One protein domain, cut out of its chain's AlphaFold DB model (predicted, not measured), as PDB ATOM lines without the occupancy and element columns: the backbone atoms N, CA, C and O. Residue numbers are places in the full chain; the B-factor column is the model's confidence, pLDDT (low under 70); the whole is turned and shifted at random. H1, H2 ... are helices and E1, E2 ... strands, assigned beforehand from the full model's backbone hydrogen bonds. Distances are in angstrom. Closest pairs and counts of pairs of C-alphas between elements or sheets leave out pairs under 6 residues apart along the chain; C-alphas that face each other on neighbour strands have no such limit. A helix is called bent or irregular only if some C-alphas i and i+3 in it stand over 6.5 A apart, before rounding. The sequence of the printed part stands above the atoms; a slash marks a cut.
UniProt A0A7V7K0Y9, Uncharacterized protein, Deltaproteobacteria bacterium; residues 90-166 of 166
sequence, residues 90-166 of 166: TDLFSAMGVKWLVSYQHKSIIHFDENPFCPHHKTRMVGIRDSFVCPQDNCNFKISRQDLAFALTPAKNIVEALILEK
ATOM      1  N   THR A  90      41.165 -27.588  79.574       88.62
ATOM      2  CA  THR A  90      40.154 -26.538  79.648       88.62
ATOM      3  C   THR A  90      40.861 -25.246  79.998       88.62
ATOM      4  O   THR A  90      41.336 -25.108  81.126       88.62
ATOM      5  N   ASP A  91      40.918 -24.321  79.049       89.69
ATOM      6  CA  ASP A  91      41.575 -23.028  79.218       89.69
ATOM      7  C   ASP A  91      40.588 -21.888  78.932       89.69
ATOM      8  O   ASP A  91      39.584 -22.049  78.232       89.69
ATOM      9  N   LEU A  92      40.884 -20.718  79.501       90.69
ATOM     10  CA  LEU A  92      40.170 -19.476  79.221       90.69
ATOM     11  C   LEU A  92      40.926 -18.696  78.147       90.69
ATOM     12  O   LEU A  92      42.045 -18.242  78.388       90.69
ATOM     13  N   PHE A  93      40.296 -18.487  76.995       90.19
ATOM     14  CA  PHE A  93      40.858 -17.699  75.902       90.19
ATOM     15  C   PHE A  93      40.211 -16.320  75.841       90.19
ATOM     16  O   PHE A  93      38.998 -16.190  75.971       90.19
ATOM     17  N   SER A  94      41.016 -15.278  75.647       90.38
ATOM     18  CA  SER A  94      40.519 -13.909  75.500       90.38
ATOM     19  C   SER A  94      40.265 -13.615  74.023       90.38
ATOM     20  O   SER A  94      41.207 -13.621  73.238       90.38
ATOM     21  N   ALA A  95      39.017 -13.341  73.646       88.94
ATOM     22  CA  ALA A  95      38.640 -12.986  72.278       88.94
ATOM     23  C   ALA A  95      37.427 -12.046  72.279       88.94
ATOM     24  O   ALA A  95      36.513 -12.204  73.086       88.94
ATOM     25  N   MET A  96      37.413 -11.068  71.365       87.75
ATOM     26  CA  MET A  96      36.321 -10.087  71.214       87.75
ATOM     27  C   MET A  96      35.969  -9.338  72.518       87.75
ATOM     28  O   MET A  96      34.806  -9.086  72.816       87.75
ATOM     29  N   GLY A  97      36.981  -9.000  73.326       85.69
ATOM     30  CA  GLY A  97      36.809  -8.208  74.554       85.69
ATOM     31  C   GLY A  97      36.260  -8.970  75.767       85.69
ATOM     32  O   GLY A  97      36.086  -8.368  76.824       85.69
ATOM     33  N   VAL A  98      36.030 -10.281  75.655       91.38
ATOM     34  CA  VAL A  98      35.608 -11.159  76.760       91.38
ATOM     35  C   VAL A  98      36.454 -12.433  76.795       91.38
ATOM     36  O   VAL A  98      37.284 -12.675  75.914       91.38
ATOM     37  N   LYS A  99      36.289 -13.243  77.844       93.25
ATOM     38  CA  LYS A  99      36.965 -14.538  77.970       93.25
ATOM     39  C   LYS A  99      35.997 -15.678  77.677       93.25
ATOM     40  O   LYS A  99      34.840 -15.616  78.068       93.25
ATOM     41  N   TRP A 100      36.486 -16.732  77.045       92.94
ATOM     42  CA  TRP A 100      35.705 -17.897  76.641       92.94
ATOM     43  C   TRP A 100      36.325 -19.146  77.237       92.94
ATOM     44  O   TRP A 100      37.538 -19.342  77.140       92.94
ATOM     45  N   LEU A 101      35.503 -19.978  77.874       92.56
ATOM     46  CA  LEU A 101      35.951 -21.268  78.379       92.56
ATOM     47  C   LEU A 101      35.915 -22.276  77.235       92.56
ATOM     48  O   LEU A 101      34.859 -22.549  76.666       92.56
ATOM     49  N   VAL A 102      37.079 -22.832  76.906       91.75
ATOM     50  CA  VAL A 102      37.211 -23.756  75.782       91.75
ATOM     51  C   VAL A 102      37.868 -25.042  76.242       91.75
ATOM     52  O   VAL A 102      38.947 -25.042  76.836       91.75
ATOM     53  N   SER A 103      37.191 -26.149  75.950       91.12
ATOM     54  CA  SER A 103      37.723 -27.499  76.109       91.12
ATOM     55  C   SER A 103      38.276 -27.950  74.768       91.12
ATOM     56  O   SER A 103      37.547 -27.979  73.773       91.12
ATOM     57  N   TYR A 104      39.548 -28.319  74.734       88.94
ATOM     58  CA  TYR A 104      40.218 -28.742  73.510       88.94
ATOM     59  C   TYR A 104      40.933 -30.073  73.709       88.94
ATOM     60  O   TYR A 104      41.282 -30.447  74.828       88.94
ATOM     61  N   GLN A 105      41.156 -30.800  72.618       87.56
ATOM     62  CA  GLN A 105      41.910 -32.051  72.594       87.56
ATOM     63  C   GLN A 105      42.584 -32.213  71.233       87.56
ATOM     64  O   GLN A 105      41.953 -32.001  70.202       87.56
ATOM     65  N   HIS A 106      43.870 -32.585  71.229       80.75
ATOM     66  CA  HIS A 106      44.650 -32.818  70.004       80.75
ATOM     67  C   HIS A 106      44.472 -31.712  68.942       80.75
ATOM     68  O   HIS A 106      44.247 -32.006  67.773       80.75
ATOM     69  N   LYS A 107      44.570 -30.439  69.361       79.56
ATOM     70  CA  LYS A 107      44.441 -29.244  68.500       79.56
ATOM     71  C   LYS A 107      43.055 -29.003  67.883       79.56
ATOM     72  O   LYS A 107      42.931 -28.224  66.949       79.56
ATOM     73  N   SER A 108      42.018 -29.639  68.419       83.12
ATOM     74  CA  SER A 108      40.624 -29.396  68.035       83.12
ATOM     75  C   SER A 108      39.806 -28.919  69.231       83.12
ATOM     76  O   SER A 108      40.069 -29.319  70.371       83.12
ATOM     77  N   ILE A 109      38.819 -28.059  68.979       84.88
ATOM     78  CA  ILE A 109      37.852 -27.632  69.992       84.88
ATOM     79  C   ILE A 109      36.819 -28.748  70.172       84.88
ATOM     80  O   ILE A 109      36.115 -29.101  69.231       84.88
ATOM     81  N   ILE A 110      36.701 -29.276  71.391       87.38
ATOM     82  CA  ILE A 110      35.640 -30.224  71.757       87.38
ATOM     83  C   ILE A 110      34.388 -29.459  72.174       87.38
ATOM     84  O   ILE A 110      33.271 -29.814  71.806       87.38
ATOM     85  N   HIS A 111      34.577 -28.415  72.981       88.94
ATOM     86  CA  HIS A 111      33.486 -27.631  73.533       88.94
ATOM     87  C   HIS A 111      33.898 -26.170  73.665       88.94
ATOM     88  O   HIS A 111      34.962 -25.861  74.203       88.94
ATOM     89  N   PHE A 112      33.031 -25.287  73.186       88.25
ATOM     90  CA  PHE A 112      33.143 -23.846  73.335       88.25
ATOM     91  C   PHE A 112      31.929 -23.386  74.139       88.25
ATOM     92  O   PHE A 112      30.799 -23.560  73.686       88.25
ATOM     93  N   ASP A 113      32.160 -22.869  75.340       89.25
ATOM     94  CA  ASP A 113      31.088 -22.380  76.200       89.25
ATOM     95  C   ASP A 113      30.575 -21.036  75.675       89.25
ATOM     96  O   ASP A 113      31.326 -20.065  75.604       89.25
ATOM     97  N   GLU A 114      29.297 -20.975  75.309       87.81
ATOM     98  CA  GLU A 114      28.663 -19.763  74.778       87.81
ATOM     99  C   GLU A 114      28.468 -18.676  75.844       87.81
ATOM    100  O   GLU A 114      28.224 -17.515  75.511       87.81
ATOM    101  N   ASN A 115      28.590 -19.025  77.128       89.12
ATOM    102  CA  ASN A 115      28.512 -18.049  78.202       89.12
ATOM    103  C   ASN A 115      29.886 -17.410  78.451       89.12
ATOM    104  O   ASN A 115      30.806 -18.083  78.931       89.12
ATOM    105  N   PRO A 116      30.033 -16.096  78.211       90.62
ATOM    106  CA  PRO A 116      31.309 -15.428  78.364       90.62
ATOM    107  C   PRO A 116      31.697 -15.287  79.839       90.62
ATOM    108  O   PRO A 116      30.872 -15.181  80.754       90.62
ATOM    109  N   PHE A 117      32.998 -15.216  80.057       93.69
ATOM    110  CA  PHE A 117      33.632 -14.823  81.302       93.69
ATOM    111  C   PHE A 117      34.040 -13.356  81.232       93.69
ATOM    112  O   PHE A 117      34.393 -12.826  80.173       93.69
ATOM    113  N   CYS A 118      34.025 -12.701  82.390       91.44
ATOM    114  CA  CYS A 118      34.464 -11.318  82.498       91.44
ATOM    115  C   CYS A 118      35.936 -11.185  82.042       91.44
ATOM    116  O   CYS A 118      36.773 -12.020  82.392       91.44
ATOM    117  N   PRO A 119      36.309 -10.134  81.288       90.00
ATOM    118  CA  PRO A 119      37.707  -9.918  80.913       90.00
ATOM    119  C   PRO A 119      38.601  -9.653  82.134       90.00
ATOM    120  O   PRO A 119      39.748 -10.103  82.169       90.00
ATOM    121  N   HIS A 120      38.069  -8.988  83.163       90.19
ATOM    122  CA  HIS A 120      38.809  -8.624  84.374       90.19
ATOM    123  C   HIS A 120      38.801  -9.734  85.431       90.19
ATOM    124  O   HIS A 120      39.828 -10.004  86.051       90.19
ATOM    125  N   HIS A 121      37.675 -10.431  85.589       89.19
ATOM    126  CA  HIS A 121      37.473 -11.431  86.638       89.19
ATOM    127  C   HIS A 121      37.334 -12.839  86.058       89.19
ATOM    128  O   HIS A 121      36.735 -13.034  85.006       89.19
ATOM    129  N   LYS A 122      37.823 -13.863  86.764       86.75
ATOM    130  CA  LYS A 122      37.644 -15.277  86.369       86.75
ATOM    131  C   LYS A 122      36.242 -15.805  86.718       86.75
ATOM    132  O   LYS A 122      36.087 -16.937  87.158       86.75
ATOM    133  N   THR A 123      35.224 -14.970  86.543       90.88
ATOM    134  CA  THR A 123      33.825 -15.261  86.866       90.88
ATOM    135  C   THR A 123      32.995 -15.261  85.595       90.88
ATOM    136  O   THR A 123      33.158 -14.375  84.746       90.88
ATOM    137  N   ARG A 124      32.071 -16.217  85.485       92.19
ATOM    138  CA  ARG A 124      31.099 -16.251  84.392       92.19
ATOM    139  C   ARG A 124      30.171 -15.038  84.498       92.19
ATOM    140  O   ARG A 124      29.777 -14.649  85.598       92.19
ATOM    141  N   MET A 125      29.863 -14.421  83.364       92.19
ATOM    142  CA  MET A 125      28.922 -13.307  83.316       92.19
ATOM    143  C   MET A 125      27.488 -13.816  83.482       92.19
ATOM    144  O   MET A 125      27.159 -14.933  83.085       92.19
ATOM    145  N   VAL A 126      26.628 -12.987  84.066       91.88
ATOM    146  CA  VAL A 126      25.219 -13.307  84.312       91.88
ATOM    147  C   VAL A 126      24.357 -12.521  83.335       91.88
ATOM    148  O   VAL A 126      24.506 -11.306  83.206       91.88
ATOM    149  N   GLY A 127      23.458 -13.211  82.636       90.06
ATOM    150  CA  GLY A 127      22.502 -12.578  81.734       90.06
ATOM    151  C   GLY A 127      21.387 -11.878  82.512       90.06
ATOM    152  O   GLY A 127      20.607 -12.533  83.199       90.06
ATOM    153  N   ILE A 128      21.272 -10.560  82.364       88.19
ATOM    154  CA  ILE A 128      20.200  -9.728  82.919       88.19
ATOM    155  C   ILE A 128      19.513  -8.995  81.769       88.19
ATOM    156  O   ILE A 128      20.129  -8.153  81.114       88.19
ATOM    157  N   ARG A 129      18.224  -9.296  81.549       87.38
ATOM    158  CA  ARG A 129      17.405  -8.739  80.452       87.38
ATOM    159  C   ARG A 129      18.181  -8.759  79.129       87.38
ATOM    160  O   ARG A 129      18.428  -9.848  78.622       87.38
ATOM    161  N   ASP A 130      18.649  -7.606  78.652       90.00
ATOM    162  CA  ASP A 130      19.286  -7.415  77.340       90.00
ATOM    163  C   ASP A 130      20.822  -7.408  77.366       90.00
ATOM    164  O   ASP A 130      21.469  -7.155  76.347       90.00
ATOM    165  N   SER A 131      21.438  -7.695  78.514       91.69
ATOM    166  CA  SER A 131      22.893  -7.641  78.674       91.69
ATOM    167  C   SER A 131      23.434  -8.775  79.532       91.69
ATOM    168  O   SER A 131      22.715  -9.377  80.323       91.69
ATOM    169  N   PHE A 132      24.721  -9.054  79.388       91.06
ATOM    170  CA  PHE A 132      25.492  -9.849  80.327       91.06
ATOM    171  C   PHE A 132      26.323  -8.907  81.191       91.06
ATOM    172  O   PHE A 132      26.971  -7.997  80.671       91.06
ATOM    173  N   VAL A 133      26.328  -9.140  82.502       91.69
ATOM    174  CA  VAL A 133      27.080  -8.342  83.480       91.69
ATOM    175  C   VAL A 133      28.020  -9.219  84.294       91.69
ATOM    176  O   VAL A 133      27.776 -10.412  84.489       91.69
ATOM    177  N   CYS A 134      29.115  -8.636  84.774       92.06
ATOM    178  CA  CYS A 134      29.963  -9.307  85.750       92.06
ATOM    179  C   CYS A 134      29.262  -9.325  87.124       92.06
ATOM    180  O   CYS A 134      28.801  -8.276  87.566       92.06
ATOM    181  N   PRO A 135      29.186 -10.478  87.815       90.56
ATOM    182  CA  PRO A 135      28.539 -10.571  89.126       90.56
ATOM    183  C   PRO A 135      29.399 -10.037  90.284       90.56
ATOM    184  O   PRO A 135      28.977 -10.109  91.430       90.56
ATOM    185  N   GLN A 136      30.624  -9.580  90.017       89.88
ATOM    186  CA  GLN A 136      31.576  -9.203  91.054       89.88
ATOM    187  C   GLN A 136      31.427  -7.726  91.430       89.88
ATOM    188  O   GLN A 136      31.443  -6.857  90.552       89.88
ATOM    189  N   ASP A 137      31.328  -7.455  92.733       77.88
ATOM    190  CA  ASP A 137      31.246  -6.099  93.274       77.88
ATOM    191  C   ASP A 137      32.456  -5.275  92.794       77.88
ATOM    192  O   ASP A 137      33.599  -5.730  92.866       77.88
ATOM    193  N   ASN A 138      32.196  -4.073  92.268       83.06
ATOM    194  CA  ASN A 138      33.143  -3.158  91.597       83.06
ATOM    195  C   ASN A 138      33.467  -3.439  90.116       83.06
ATOM    196  O   ASN A 138      34.354  -2.789  89.558       83.06
ATOM    197  N   CYS A 139      32.753  -4.340  89.433       85.38
ATOM    198  CA  CYS A 139      32.914  -4.527  87.989       85.38
ATOM    199  C   CYS A 139      31.744  -3.952  87.180       85.38
ATOM    200  O   CYS A 139      30.677  -4.550  87.094       85.38
ATOM    201  N   ASN A 140      31.982  -2.838  86.483       86.94
ATOM    202  CA  ASN A 140      30.978  -2.205  85.614       86.94
ATOM    203  C   ASN A 140      30.973  -2.758  84.177       86.94
ATOM    204  O   ASN A 140      30.338  -2.185  83.289       86.94
ATOM    205  N   PHE A 141      31.705  -3.848  83.923       89.69
ATOM    206  CA  PHE A 141      31.770  -4.441  82.595       89.69
ATOM    207  C   PHE A 141      30.431  -5.092  82.238       89.69
ATOM    208  O   PHE A 141      29.960  -6.009  82.920       89.69
ATOM    209  N   LYS A 142      29.850  -4.631  81.131       90.50
ATOM    210  CA  LYS A 142      28.615  -5.151  80.554       90.50
ATOM    211  C   LYS A 142      28.767  -5.290  79.046       90.50
ATOM    212  O   LYS A 142      29.404  -4.453  78.413       90.50
ATOM    213  N   ILE A 143      28.144  -6.314  78.483       91.38
ATOM    214  CA  ILE A 143      28.053  -6.521  77.035       91.38
ATOM    215  C   ILE A 143      26.593  -6.777  76.671       91.38
ATOM    216  O   ILE A 143      25.886  -7.461  77.414       91.38
ATOM    217  N   SER A 144      26.105  -6.196  75.577       92.56
ATOM    218  CA  SER A 144      24.733  -6.457  75.141       92.56
ATOM    219  C   SER A 144      24.613  -7.882  74.590       92.56
ATOM    220  O   SER A 144      25.587  -8.470  74.115       92.56
ATOM    221  N   ARG A 145      23.409  -8.462  74.634       90.19
ATOM    222  CA  ARG A 145      23.163  -9.779  74.022       90.19
ATOM    223  C   ARG A 145      23.425  -9.780  72.517       90.19
ATOM    224  O   ARG A 145      23.889 -10.786  71.992       90.19
ATOM    225  N   GLN A 146      23.129  -8.670  71.839       90.38
ATOM    226  CA  GLN A 146      23.355  -8.528  70.401       90.38
ATOM    227  C   GLN A 146      24.852  -8.531  70.091       90.38
ATOM    228  O   GLN A 146      25.298  -9.347  69.290       90.38
ATOM    229  N   ASP A 147      25.634  -7.706  70.788       88.31
ATOM    230  CA  ASP A 147      27.088  -7.644  70.600       88.31
ATOM    231  C   ASP A 147      27.746  -8.991  70.903       88.31
ATOM    232  O   ASP A 147      28.647  -9.420  70.185       88.31
ATOM    233  N   LEU A 148      27.260  -9.699  71.930       88.31
ATOM    234  CA  LEU A 148      27.743 -11.038  72.248       88.31
ATOM    235  C   LEU A 148      27.442 -12.038  71.123       88.31
ATOM    236  O   LEU A 148      28.319 -12.818  70.754       88.31
ATOM    237  N   ALA A 149      26.234 -12.007  70.556       87.75
ATOM    238  CA  ALA A 149      25.859 -12.877  69.443       87.75
ATOM    239  C   ALA A 149      26.719 -12.610  68.196       87.75
ATOM    240  O   ALA A 149      27.164 -13.553  67.544       87.75
ATOM    241  N   PHE A 150      27.024 -11.341  67.906       89.44
ATOM    242  CA  PHE A 150      27.952 -10.971  66.834       89.44
ATOM    243  C   PHE A 150      29.402 -11.372  67.135       89.44
ATOM    244  O   PHE A 150      30.154 -11.679  66.212       89.44
ATOM    245  N   ALA A 151      29.799 -11.399  68.410       87.88
ATOM    246  CA  ALA A 151      31.142 -11.769  68.842       87.88
ATOM    247  C   ALA A 151      31.387 -13.287  68.882       87.88
ATOM    248  O   ALA A 151      32.537 -13.706  68.761       87.88
ATOM    249  N   LEU A 152      30.347 -14.113  69.033       88.31
ATOM    250  CA  LEU A 152      30.475 -15.556  69.261       88.31
ATOM    251  C   LEU A 152      31.190 -16.284  68.108       88.31
ATOM    252  O   LEU A 152      32.206 -16.949  68.311       88.31
ATOM    253  N   THR A 153      30.687 -16.126  66.882       88.31
ATOM    254  CA  THR A 153      31.244 -16.759  65.675       88.31
ATOM    255  C   THR A 153      32.697 -16.347  65.400       88.31
ATOM    256  O   THR A 153      33.543 -17.232  65.251       88.31
ATOM    257  N   PRO A 154      33.053 -15.046  65.361       90.38
ATOM    258  CA  PRO A 154      34.444 -14.642  65.171       90.38
ATOM    259  C   PRO A 154      35.341 -15.038  66.351       90.38
ATOM    260  O   PRO A 154      36.484 -15.425  66.120       90.38
ATOM    261  N   ALA A 155      34.848 -15.015  67.596       89.75
ATOM    262  CA  ALA A 155      35.621 -15.476  68.749       89.75
ATOM    263  C   ALA A 155      35.991 -16.958  68.625       89.75
ATOM    264  O   ALA A 155      37.143 -17.312  68.864       89.75
ATOM    265  N   LYS A 156      35.056 -17.811  68.193       89.75
ATOM    266  CA  LYS A 156      35.327 -19.234  67.961       89.75
ATOM    267  C   LYS A 156      36.459 -19.439  66.949       89.75
ATOM    268  O   LYS A 156      37.387 -20.186  67.241       89.75
ATOM    269  N   ASN A 157      36.428 -18.718  65.826       90.19
ATOM    270  CA  ASN A 157      37.467 -18.801  64.793       90.19
ATOM    271  C   ASN A 157      38.842 -18.341  65.311       90.19
ATOM    272  O   ASN A 157      39.858 -18.973  65.026       90.19
ATOM    273  N   ILE A 158      38.883 -17.258  66.097       90.12
ATOM    274  CA  ILE A 158      40.126 -16.756  66.706       90.12
ATOM    275  C   ILE A 158      40.694 -17.786  67.685       90.12
ATOM    276  O   ILE A 158      41.890 -18.070  67.662       90.12
ATOM    277  N   VAL A 159      39.852 -18.363  68.546       88.81
ATOM    278  CA  VAL A 159      40.307 -19.349  69.534       88.81
ATOM    279  C   VAL A 159      40.771 -20.641  68.865       88.81
ATOM    280  O   VAL A 159      41.760 -21.226  69.297       88.81
ATOM    281  N   GLU A 160      40.119 -21.062  67.784       88.56
ATOM    282  CA  GLU A 160      40.555 -22.214  66.995       88.56
ATOM    283  C   GLU A 160      41.954 -21.999  66.400       88.56
ATOM    284  O   GLU A 160      42.818 -22.863  66.549       88.56
ATOM    285  N   ALA A 161      42.222 -20.815  65.838       87.50
ATOM    286  CA  ALA A 161      43.556 -20.452  65.364       87.50
ATOM    287  C   ALA A 161      44.604 -20.478  66.496       87.50
ATOM    288  O   ALA A 161      45.668 -21.077  66.339       87.50
ATOM    289  N   LEU A 162      44.277 -19.922  67.671       85.75
ATOM    290  CA  LEU A 162      45.171 -19.918  68.839       85.75
ATOM    291  C   LEU A 162      45.491 -21.330  69.361       85.75
ATOM    292  O   LEU A 162      46.579 -21.568  69.883       85.75
ATOM    293  N   ILE A 163      44.551 -22.270  69.249       84.50
ATOM    294  CA  ILE A 163      44.751 -23.668  69.658       84.50
ATOM    295  C   ILE A 163      45.618 -24.427  68.643       84.50
ATOM    296  O   ILE A 163      46.374 -25.316  69.039       84.50
ATOM    297  N   LEU A 164      45.534 -24.091  67.352       80.19
ATOM    298  CA  LEU A 164      46.350 -24.708  66.302       80.19
ATOM    299  C   LEU A 164      47.831 -24.307  66.402       80.19
ATOM    300  O   LEU A 164      48.700 -25.164  66.197       80.19
ATOM    301  N   GLU A 165      48.105 -23.045  66.746       76.31
ATOM    302  CA  GLU A 165      49.461 -22.492  66.902       76.31
ATOM    303  C   GLU A 165      50.203 -22.995  68.155       76.31
ATOM    304  O   GLU A 165      51.434 -22.978  68.181       76.31
ATOM    305  N   LYS A 166      49.474 -23.467  69.174       64.69
ATOM    306  CA  LYS A 166      50.026 -24.001  70.433       64.69
ATOM    307  C   LYS A 166      50.548 -25.442  70.289       64.69
ATOM    308  O   LYS A 166      51.451 -25.798  71.075       64.69
TER     309      LYS A 166
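Overview. This is residues 90 to 166 of the 166 residues of an uncharacterized protein of Deltaproteobacteria bacterium (UniProt A0A7V7K0Y9). A strongly twisted sheet of three strands, E1 E2 E3, has the long, kinked helix H1 packed over one face, and at the other end of the domain a second, much smaller three-stranded sheet, E4 E5 E6, sits near the first turns of that helix. The helix spans both sheets, and the long stretch of residues 113 to 125 joins one sheet to the other. The printed part has 77 residues with six named strands and one named helix, in the order E1 E2 E3 E4 E5 E6 H1; both sheets are antiparallel, ordered E1 - E2 - E3 and E4 - E5 - E6, and the class is mixed, helices and strands. The whole is compact, with a radius of gyration of the C-alphas of 12.6 A, yet elongated in outline, spanning 37 by 23 by 16 A.

Arrangement. E1, residues 90 to 95, and E2, residues 98 to 105, form a hairpin at 139 degrees, with N 93 and O 100 within hydrogen-bond range at 2.9 A. E2 and E3, residues 108 to 112, form the next hairpin at 134 degrees, with N 103 and O 111 at 2.8 A. The three strands are a meander, each the antiparallel neighbour of the one before. E4, residues 126 to 128, E5, residues 131 to 133, and E6, residues 142 to 144, form a second meander; N 128 and O 131 are 2.8 A apart, and N 132 and O 143 are 2.8 A apart. H1, residues 145 to 165, is on one face of the sheet E1 E2 E3, making two layers, a helix on one face of a sheet. The closest C-alphas of E1 and H1 are those of Ala 95 and Ala 155, 5.3 A apart; those of E3 and H1 are Ile 109 and Glu 160, 6.8 A. H1 is also on the sheet E4 E5 E6; the closest C-alphas of E5 and H1 are those of Ser 131 and Arg 145, 5.1 A. E1 and E5 are apart. In H1, 15 of 17 O i to N i+4 pairs are within hydrogen-bond range.

Along the chain. E1 begins at C-alpha 90, (40.154, -26.538, 79.648), and is 15.5 A long; E2 is 22.2 A and E3 10.7 A. E4, E5 and E6 have three residues each. H1 is 30.1 A long and ends at C-alpha 165, (49.461, -22.492, 66.902). It has a kink of 39 degrees near residue 153 and is irregular, but only just: C-alphas 150 and 153 are 6.8 A apart.

Size, cuts and confidence. The two C-alphas farthest apart, those of His 106 and Asn 138, are 38.4 A apart. The printed part has no cut and ends at the chain's last residue. The link from E3 to E4, 13 residues, is long. The mean pLDDT of the printed part is 88.4, and residue 166 is under 70.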